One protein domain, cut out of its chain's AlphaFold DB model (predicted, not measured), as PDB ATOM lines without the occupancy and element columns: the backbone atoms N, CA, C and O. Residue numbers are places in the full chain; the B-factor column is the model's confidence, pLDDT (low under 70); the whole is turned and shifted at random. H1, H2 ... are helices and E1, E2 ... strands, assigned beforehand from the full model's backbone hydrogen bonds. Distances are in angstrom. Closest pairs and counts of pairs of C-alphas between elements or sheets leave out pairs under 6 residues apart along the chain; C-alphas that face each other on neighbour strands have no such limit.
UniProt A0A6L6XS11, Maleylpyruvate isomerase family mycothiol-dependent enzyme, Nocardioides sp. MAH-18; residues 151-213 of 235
ATOM      1  N   SER A 151      -4.695  10.639 -23.142       87.38
ATOM      2  CA  SER A 151      -5.833   9.741 -22.950       87.38
ATOM      3  C   SER A 151      -7.069  10.195 -23.718       87.38
ATOM      4  O   SER A 151      -7.561  11.317 -23.553       87.38
ATOM      5  N   ARG A 152      -7.640   9.251 -24.470       87.25
ATOM      6  CA  ARG A 152      -8.916   9.398 -25.185       87.25
ATOM      7  C   ARG A 152     -10.112   8.802 -24.436       87.25
ATOM      8  O   ARG A 152     -11.206   8.798 -24.984       87.25
ATOM      9  N   LEU A 153      -9.928   8.305 -23.210       87.62
ATOM     10  CA  LEU A 153     -11.006   7.723 -22.404       87.62
ATOM     11  C   LEU A 153     -12.062   8.787 -22.066       87.62
ATOM     12  O   LEU A 153     -11.828   9.632 -21.202       87.62
ATOM     13  N   ARG A 154     -13.196   8.771 -22.768       88.12
ATOM     14  CA  ARG A 154     -14.302   9.727 -22.619       88.12
ATOM     15  C   ARG A 154     -15.638   9.019 -22.806       88.12
ATOM     16  O   ARG A 154     -15.727   8.050 -23.556       88.12
ATOM     17  N   THR A 155     -16.673   9.555 -22.178       86.69
ATOM     18  CA  THR A 155     -18.071   9.137 -22.335       86.69
ATOM     19  C   THR A 155     -18.951  10.368 -22.537       86.69
ATOM     20  O   THR A 155     -18.557  11.479 -22.188       86.69
ATOM     21  N   ALA A 156     -20.132  10.195 -23.139       87.00
ATOM     22  CA  ALA A 156     -21.077  11.300 -23.332       87.00
ATOM     23  C   ALA A 156     -21.675  11.788 -21.999       87.00
ATOM     24  O   ALA A 156     -21.845  12.988 -21.798       87.00
ATOM     25  N   GLU A 157     -21.947  10.857 -21.087       88.44
ATOM     26  CA  GLU A 157     -22.470  11.118 -19.747       88.44
ATOM     27  C   GLU A 157     -21.392  10.844 -18.693       88.44
ATOM     28  O   GLU A 157     -20.460  10.067 -18.929       88.44
ATOM     29  N   GLU A 158     -21.504  11.508 -17.542       90.31
ATOM     30  CA  GLU A 158     -20.639  11.250 -16.390       90.31
ATOM     31  C   GLU A 158     -20.924   9.844 -15.851       90.31
ATOM     32  O   GLU A 158     -22.076   9.496 -15.601       90.31
ATOM     33  N   ALA A 159     -19.869   9.060 -15.661       88.62
ATOM     34  CA  ALA A 159     -19.943   7.687 -15.200       88.62
ATOM     35  C   ALA A 159     -18.779   7.343 -14.262       88.62
ATOM     36  O   ALA A 159     -17.707   7.963 -14.288       88.62
ATOM     37  N   VAL A 160     -18.989   6.341 -13.414       89.38
ATOM     38  CA  VAL A 160     -18.043   5.908 -12.389       89.38
ATOM     39  C   VAL A 160     -17.710   4.429 -12.548       89.38
ATOM     40  O   VAL A 160     -18.574   3.564 -12.436       89.38
ATOM     41  N   LEU A 161     -16.421   4.144 -12.726       90.00
ATOM     42  CA  LEU A 161     -15.854   2.805 -12.619       90.00
ATOM     43  C   LEU A 161     -15.202   2.629 -11.245       90.00
ATOM     44  O   LEU A 161     -14.324   3.402 -10.857       90.00
ATOM     45  N   LEU A 162     -15.584   1.562 -10.549       91.38
ATOM     46  CA  LEU A 162     -14.853   1.025  -9.411       91.38
ATOM     47  C   LEU A 162     -14.068  -0.213  -9.854       91.38
ATOM     48  O   LEU A 162     -14.654  -1.192 -10.308       91.38
ATOM     49  N   VAL A 163     -12.752  -0.187  -9.682       92.69
ATOM     50  CA  VAL A 163     -11.884  -1.361  -9.808       92.69
ATOM     51  C   VAL A 163     -11.452  -1.757  -8.409       92.69
ATOM     52  O   VAL A 163     -10.902  -0.927  -7.690       92.69
ATOM     53  N   ALA A 164     -11.717  -2.988  -7.992       92.25
ATOM     54  CA  ALA A 164     -11.348  -3.443  -6.659       92.25
ATOM     55  C   ALA A 164     -10.945  -4.910  -6.686       92.25
ATOM     56  O   ALA A 164     -11.749  -5.769  -7.055       92.25
ATOM     57  N   ALA A 165      -9.719  -5.181  -6.257       91.44
ATOM     58  CA  ALA A 165      -9.255  -6.546  -6.115       91.44
ATOM     59  C   ALA A 165      -9.946  -7.248  -4.929       91.44
ATOM     60  O   ALA A 165     -10.495  -6.591  -4.034       91.44
ATOM     61  N   ASP A 166      -9.986  -8.578  -4.956       90.81
ATOM     62  CA  ASP A 166     -10.531  -9.411  -3.874       90.81
ATOM     63  C   ASP A 166      -9.450 -10.043  -2.979       90.81
ATOM     64  O   ASP A 166      -9.747 -10.444  -1.854       90.81
ATOM     65  N   ASP A 167      -8.204 -10.065  -3.445       94.38
ATOM     66  CA  ASP A 167      -7.032 -10.655  -2.797       94.38
ATOM     67  C   ASP A 167      -6.047  -9.617  -2.227       94.38
ATOM     68  O   ASP A 167      -5.085  -9.980  -1.551       94.38
ATOM     69  N   VAL A 168      -6.312  -8.324  -2.439       94.25
ATOM     70  CA  VAL A 168      -5.604  -7.191  -1.822       94.25
ATOM     71  C   VAL A 168      -6.595  -6.110  -1.377       94.25
ATOM     72  O   VAL A 168      -7.769  -6.123  -1.743       94.25
ATOM     73  N   LEU A 169      -6.131  -5.156  -0.567       93.25
ATOM     74  CA  LEU A 169      -6.978  -4.091  -0.008       93.25
ATOM     75  C   LEU A 169      -7.188  -2.899  -0.955       93.25
ATOM     76  O   LEU A 169      -7.942  -1.981  -0.625       93.25
ATOM     77  N   ASP A 170      -6.509  -2.892  -2.097       94.06
ATOM     78  CA  ASP A 170      -6.488  -1.789  -3.046       94.06
ATOM     79  C   ASP A 170      -7.756  -1.682  -3.894       94.06
ATOM     80  O   ASP A 170      -8.329  -2.662  -4.381       94.06
ATOM     81  N   TRP A 171      -8.162  -0.437  -4.121       94.56
ATOM     82  CA  TRP A 171      -9.238  -0.090  -5.034       94.56
ATOM     83  C   TRP A 171      -8.949   1.229  -5.757       94.56
ATOM     84  O   TRP A 171      -8.249   2.113  -5.258       94.56
ATOM     85  N   TRP A 172      -9.550   1.386  -6.934       94.81
ATOM     86  CA  TRP A 172      -9.479   2.582  -7.763       94.81
ATOM     87  C   TRP A 172     -10.878   3.027  -8.156       94.81
ATOM     88  O   TRP A 172     -11.695   2.236  -8.623       94.81
ATOM     89  N   LEU A 173     -11.142   4.317  -7.998       93.75
ATOM     90  CA  LEU A 173     -12.351   4.963  -8.481       93.75
ATOM     91  C   LEU A 173     -11.990   5.873  -9.649       93.75
ATOM     92  O   LEU A 173     -11.266   6.850  -9.459       93.75
ATOM     93  N   VAL A 174     -12.513   5.572 -10.831       92.75
ATOM     94  CA  VAL A 174     -12.303   6.352 -12.052       92.75
ATOM     95  C   VAL A 174     -13.612   7.028 -12.429       92.75
ATOM     96  O   VAL A 174     -14.623   6.363 -12.636       92.75
ATOM     97  N   ARG A 175     -13.597   8.356 -12.521       92.38
ATOM     98  CA  ARG A 175     -14.705   9.140 -13.074       92.38
ATOM     99  C   ARG A 175     -14.387   9.462 -14.523       92.38
ATOM    100  O   ARG A 175     -13.333  10.038 -14.802       92.38
ATOM    101  N   VAL A 176     -15.286   9.081 -15.419       91.06
ATOM    102  CA  VAL A 176     -15.176   9.296 -16.862       91.06
ATOM    103  C   VAL A 176     -16.384  10.104 -17.313       91.06
ATOM    104  O   VAL A 176     -17.488   9.898 -16.830       91.06
ATOM    105  N   GLY A 177     -16.166  11.042 -18.224       90.56
ATOM    106  CA  GLY A 177     -17.213  11.889 -18.780       90.56
ATOM    107  C   GLY A 177     -16.714  12.564 -20.055       90.56
ATOM    108  O   GLY A 177     -15.719  12.118 -20.643       90.56
ATOM    109  N   PRO A 178     -17.330  13.684 -20.465       90.62
ATOM    110  CA  PRO A 178     -16.856  14.476 -21.603       90.62
ATOM    111  C   PRO A 178     -15.467  15.098 -21.381       90.62
ATOM    112  O   PRO A 178     -14.777  15.479 -22.328       90.62
ATOM    113  N   ARG A 179     -15.042  15.213 -20.118       90.75
ATOM    114  CA  ARG A 179     -13.748  15.770 -19.694       90.75
ATOM    115  C   ARG A 179     -12.709  14.667 -19.449       90.75
ATOM    116  O   ARG A 179     -13.090  13.507 -19.301       90.75
ATOM    117  N   PRO A 180     -11.403  15.010 -19.398       91.12
ATOM    118  CA  PRO A 180     -10.365  14.080 -18.965       91.12
ATOM    119  C   PRO A 180     -10.761  13.317 -17.707       91.12
ATOM    120  O   PRO A 180     -11.219  13.922 -16.736       91.12
ATOM    121  N   ALA A 181     -10.601  11.995 -17.763       92.19
ATOM    122  CA  ALA A 181     -10.921  11.130 -16.645       92.19
ATOM    123  C   ALA A 181     -10.082  11.517 -15.423       92.19
ATOM    124  O   ALA A 181      -8.928  11.937 -15.546       92.19
ATOM    125  N   VAL A 182     -10.660  11.339 -14.240       93.31
ATOM    126  CA  VAL A 182      -9.955  11.505 -12.967       93.31
ATOM    127  C   VAL A 182     -10.037  10.207 -12.186       93.31
ATOM    128  O   VAL A 182     -11.105   9.609 -12.073       93.31
ATOM    129  N   ALA A 183      -8.905   9.770 -11.647       93.56
ATOM    130  CA  ALA A 183      -8.809   8.532 -10.894       93.56
ATOM    131  C   ALA A 183      -8.319   8.798  -9.474       93.56
ATOM    132  O   ALA A 183      -7.498   9.685  -9.233       93.56
ATOM    133  N   ARG A 184      -8.823   8.008  -8.529       92.69
ATOM    134  CA  ARG A 184      -8.390   8.002  -7.134       92.69
ATOM    135  C   ARG A 184      -8.141   6.568  -6.695       92.69
ATOM    136  O   ARG A 184      -9.079   5.775  -6.699       92.69
ATOM    137  N   ARG A 185      -6.912   6.272  -6.274       93.69
ATOM    138  CA  ARG A 185      -6.559   5.040  -5.560       93.69
ATOM    139  C   ARG A 185      -6.890   5.179  -4.073       93.69
ATOM    140  O   ARG A 185      -6.811   6.279  -3.519       93.69
ATOM    141  N   GLY A 186      -7.240   4.078  -3.427       92.12
ATOM    142  CA  GLY A 186      -7.256   3.960  -1.975       92.12
ATOM    143  C   GLY A 186      -7.061   2.515  -1.530       92.12
ATOM    144  O   GLY A 186      -7.004   1.609  -2.355       92.12
ATOM    145  N   SER A 187      -6.939   2.323  -0.219       91.44
ATOM    146  CA  SER A 187      -6.723   1.021   0.412       91.44
ATOM    147  C   SER A 187      -7.656   0.858   1.612       91.44
ATOM    148  O   SER A 187      -8.017   1.843   2.263       91.44
ATOM    149  N   GLY A 188      -8.070  -0.375   1.892       88.69
ATOM    150  CA  GLY A 188      -8.975  -0.714   2.988       88.69
ATOM    151  C   GLY A 188     -10.445  -0.689   2.556       88.69
ATOM    152  O   GLY A 188     -10.750  -1.056   1.418       88.69
ATOM    153  N   PRO A 189     -11.385  -0.288   3.438       85.94
ATOM    154  CA  PRO A 189     -12.803  -0.262   3.098       85.94
ATOM    155  C   PRO A 189     -13.059   0.534   1.816       85.94
ATOM    156  O   PRO A 189     -12.586   1.664   1.656       85.94
ATOM    157  N   ARG A 190     -13.813  -0.072   0.894       81.75
ATOM    158  CA  ARG A 190     -14.217   0.580  -0.354       81.75
ATOM    159  C   ARG A 190     -15.056   1.815  -0.010       81.75
ATOM    160  O   ARG A 190     -15.857   1.754   0.923       81.75
ATOM    161  N   PRO A 191     -14.899   2.933  -0.736       75.25
ATOM    162  CA  PRO A 191     -15.727   4.100  -0.502       75.25
ATOM    163  C   PRO A 191     -17.185   3.731  -0.772       75.25
ATOM    164  O   PRO A 191     -17.470   3.023  -1.739       75.25
ATOM    165  N   GLU A 192     -18.108   4.240   0.039       70.19
ATOM    166  CA  GLU A 192     -19.521   4.222  -0.327       70.19
ATOM    167  C   GLU A 192     -19.693   5.100  -1.568       70.19
ATOM    168  O   GLU A 192     -19.598   6.329  -1.518       70.19
ATOM    169  N   VAL A 193     -19.869   4.454  -2.717       67.31
ATOM    170  CA  VAL A 193     -20.226   5.116  -3.969       67.31
ATOM    171  C   VAL A 193     -21.715   4.852  -4.166       67.31
ATOM    172  O   VAL A 193     -22.073   3.686  -4.320       67.31
ATOM    173  N   PRO A 194     -22.587   5.881  -4.133       57.19
ATOM    174  CA  PRO A 194     -24.037   5.681  -4.104       57.19
ATOM    175  C   PRO A 194     -24.557   4.788  -5.236       57.19
ATOM    176  O   PRO A 194     -25.454   3.988  -5.000       57.19
ATOM    177  N   VAL A 195     -23.955   4.884  -6.430       66.56
ATOM    178  CA  VAL A 195     -24.071   3.923  -7.538       66.56
ATOM    179  C   VAL A 195     -22.776   4.023  -8.356       66.56
ATOM    180  O   VAL A 195     -22.471   5.095  -8.872       66.56
ATOM    181  N   ALA A 196     -21.979   2.957  -8.438       66.19
ATOM    182  CA  ALA A 196     -20.962   2.857  -9.485       66.19
ATOM    183  C   ALA A 196     -21.643   2.312 -10.743       66.19
ATOM    184  O   ALA A 196     -22.323   1.288 -10.663       66.19
ATOM    185  N   ASP A 197     -21.463   2.974 -11.884       80.88
ATOM    186  CA  ASP A 197     -21.991   2.494 -13.166       80.88
ATOM    187  C   ASP A 197     -21.354   1.156 -13.552       80.88
ATOM    188  O   ASP A 197     -22.012   0.300 -14.147       80.88
ATOM    189  N   TRP A 198     -20.093   0.953 -13.142       82.81
ATOM    190  CA  TRP A 198     -19.344  -0.283 -13.343       82.81
ATOM    191  C   TRP A 198     -18.535  -0.685 -12.120       82.81
ATOM    192  O   TRP A 198     -17.900   0.145 -11.465       82.81
ATOM    193  N   VAL A 199     -18.489  -1.993 -11.874       85.88
ATOM    194  CA  VAL A 199     -17.615  -2.604 -10.876       85.88
ATOM    195  C   VAL A 199     -16.824  -3.722 -11.544       85.88
ATOM    196  O   VAL A 199     -17.401  -4.697 -12.021       85.88
ATOM    197  N   LEU A 200     -15.501  -3.582 -11.567       88.12
ATOM    198  CA  LEU A 200     -14.570  -4.639 -11.943       88.12
ATOM    199  C   LEU A 200     -13.967  -5.222 -10.669       88.12
ATOM    200  O   LEU A 200     -13.319  -4.511  -9.899       88.12
ATOM    201  N   ALA A 201     -14.201  -6.513 -10.455       88.06
ATOM    202  CA  ALA A 201     -13.704  -7.250  -9.305       88.06
ATOM    203  C   ALA A 201     -13.152  -8.616  -9.720       88.06
ATOM    204  O   ALA A 201     -13.648  -9.238 -10.661       88.06
ATOM    205  N   GLY A 202     -12.128  -9.056  -9.000       90.62
ATOM    206  CA  GLY A 202     -11.389 -10.299  -9.197       90.62
ATOM    207  C   GLY A 202     -10.012 -10.170  -8.551       90.62
ATOM    208  O   GLY A 202      -9.732  -9.144  -7.929       90.62
ATOM    209  N   SER A 203      -9.138 -11.155  -8.743       95.19
ATOM    210  CA  SER A 203      -7.768 -11.053  -8.234       95.19
ATOM    211  C   SER A 203      -7.021  -9.884  -8.873       95.19
ATOM    212  O   SER A 203      -7.287  -9.519 -10.026       95.19
ATOM    213  N   ALA A 204      -6.047  -9.314  -8.162       96.56
ATOM    214  CA  ALA A 204      -5.204  -8.240  -8.680       96.56
ATOM    215  C   ALA A 204      -4.568  -8.633 -10.023       96.56
ATOM    216  O   ALA A 204      -4.601  -7.867 -10.985       96.56
ATOM    217  N   VAL A 205      -4.067  -9.866 -10.129       97.44
ATOM    218  CA  VAL A 205      -3.466 -10.385 -11.366       97.44
ATOM    219  C   VAL A 205      -4.497 -10.461 -12.492       97.44
ATOM    220  O   VAL A 205      -4.209 -10.026 -13.606       97.44
ATOM    221  N   TRP A 206      -5.712 -10.953 -12.228       95.75
ATOM    222  CA  TRP A 206      -6.758 -10.978 -13.252       95.75
ATOM    223  C   TRP A 206      -7.122  -9.569 -13.720       95.75
ATOM    224  O   TRP A 206      -7.177  -9.331 -14.923       95.75
ATOM    225  N   LEU A 207      -7.326  -8.630 -12.790       95.00
ATOM    226  CA  LEU A 207      -7.668  -7.240 -13.103       95.00
ATOM    227  C   LEU A 207      -6.573  -6.558 -13.925       95.00
ATOM    228  O   LEU A 207      -6.884  -5.888 -14.909       95.00
ATOM    229  N   TYR A 208      -5.305  -6.773 -13.569       96.62
ATOM    230  CA  TYR A 208      -4.166  -6.297 -14.346       96.62
ATOM    231  C   TYR A 208      -4.218  -6.839 -15.778       96.62
ATOM    232  O   TYR A 208      -4.271  -6.060 -16.727       96.62
ATOM    233  N   LEU A 209      -4.312  -8.157 -15.962       95.50
ATOM    234  CA  LEU A 209      -4.391  -8.754 -17.297       95.50
ATOM    235  C   LEU A 209      -5.631  -8.288 -18.078       95.50
ATOM    236  O   LEU A 209      -5.545  -8.050 -19.281       95.50
ATOM    237  N   ALA A 210      -6.778  -8.141 -17.419       92.44
ATOM    238  CA  ALA A 210      -8.039  -7.757 -18.045       92.44
ATOM    239  C   ALA A 210      -8.032  -6.298 -18.527       92.44
ATOM    240  O   ALA A 210      -8.443  -6.031 -19.655       92.44
ATOM    241  N   LEU A 211      -7.500  -5.365 -17.727       91.75
ATOM    242  CA  LEU A 211      -7.359  -3.953 -18.110       91.75
ATOM    243  C   LEU A 211      -6.441  -3.756 -19.321       91.75
ATOM    244  O   LEU A 211      -6.588  -2.779 -20.055       91.75
ATOM    245  N   TRP A 212      -5.516  -4.688 -19.535       90.31
ATOM    246  CA  TRP A 212      -4.611  -4.703 -20.679       90.31
ATOM    247  C   TRP A 212      -5.087  -5.595 -21.836       90.31
ATOM    248  O   TRP A 212      -4.351  -5.754 -22.801       90.31
ATOM    249  N   ASP A 213      -6.298  -6.159 -21.787       90.06
ATOM    250  CA  ASP A 213      -6.843  -7.090 -22.793       90.06
ATOM    251  C   ASP A 213      -5.992  -8.364 -23.010       90.06
ATOM    252  O   ASP A 213      -5.803  -8.843 -24.127       90.06
TER     253      ASP A 213
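This is residues 151 to 213 of the 235 residues of the protein "Maleylpyruvate isomerase family mycothiol-dependent enzyme" of Nocardioides sp. MAH-18 (UniProt A0A6L6XS11). A twisted four-stranded sheet has one short helix, H1, over one face, while the link from E3 to E4 swings round the opposite face. The 63 printed residues include named elements in the order E1 E2 E3 E4 H1. The sheet, E3 E2 E1 E4, is mixed, as is the class, helices and strands. The whole is compact, radius of gyration of the C-alphas 11.9 A, spanning 33 by 28 by 16 A.

Find C-alpha 159 at (-19.943, 7.687, -15.200); E1 runs 20.0 A to residue 165. Then come E2, residues 170 to 176, E3, 182 to 187, and E4, 198 to 202. H1, residues 204 to 211, ends at (-7.359, -3.953, -18.110).

E1, E2 and E3 form a meander, successive antiparallel neighbours in two hairpins; within hydrogen-bond range find N 161 and O 174, 2.9 A, and N 173 and O 184, 2.8 A. E4 is parallel to E1, 10 degrees, with N 164 and O 200 at 2.9 A. H1 is on the sheet, height 8.1 A, along the strands; its closest C-alphas to E4 are Leu 207 and Ala 201, 7.1 A. In H1 every O i to N i+4 pair is within range.

The farthest C-alphas, Ala 156 and Asp 167, are 33.2 A apart. The printed part has no cut and no long link; pLDDT is under 70 at residues 193 to 196.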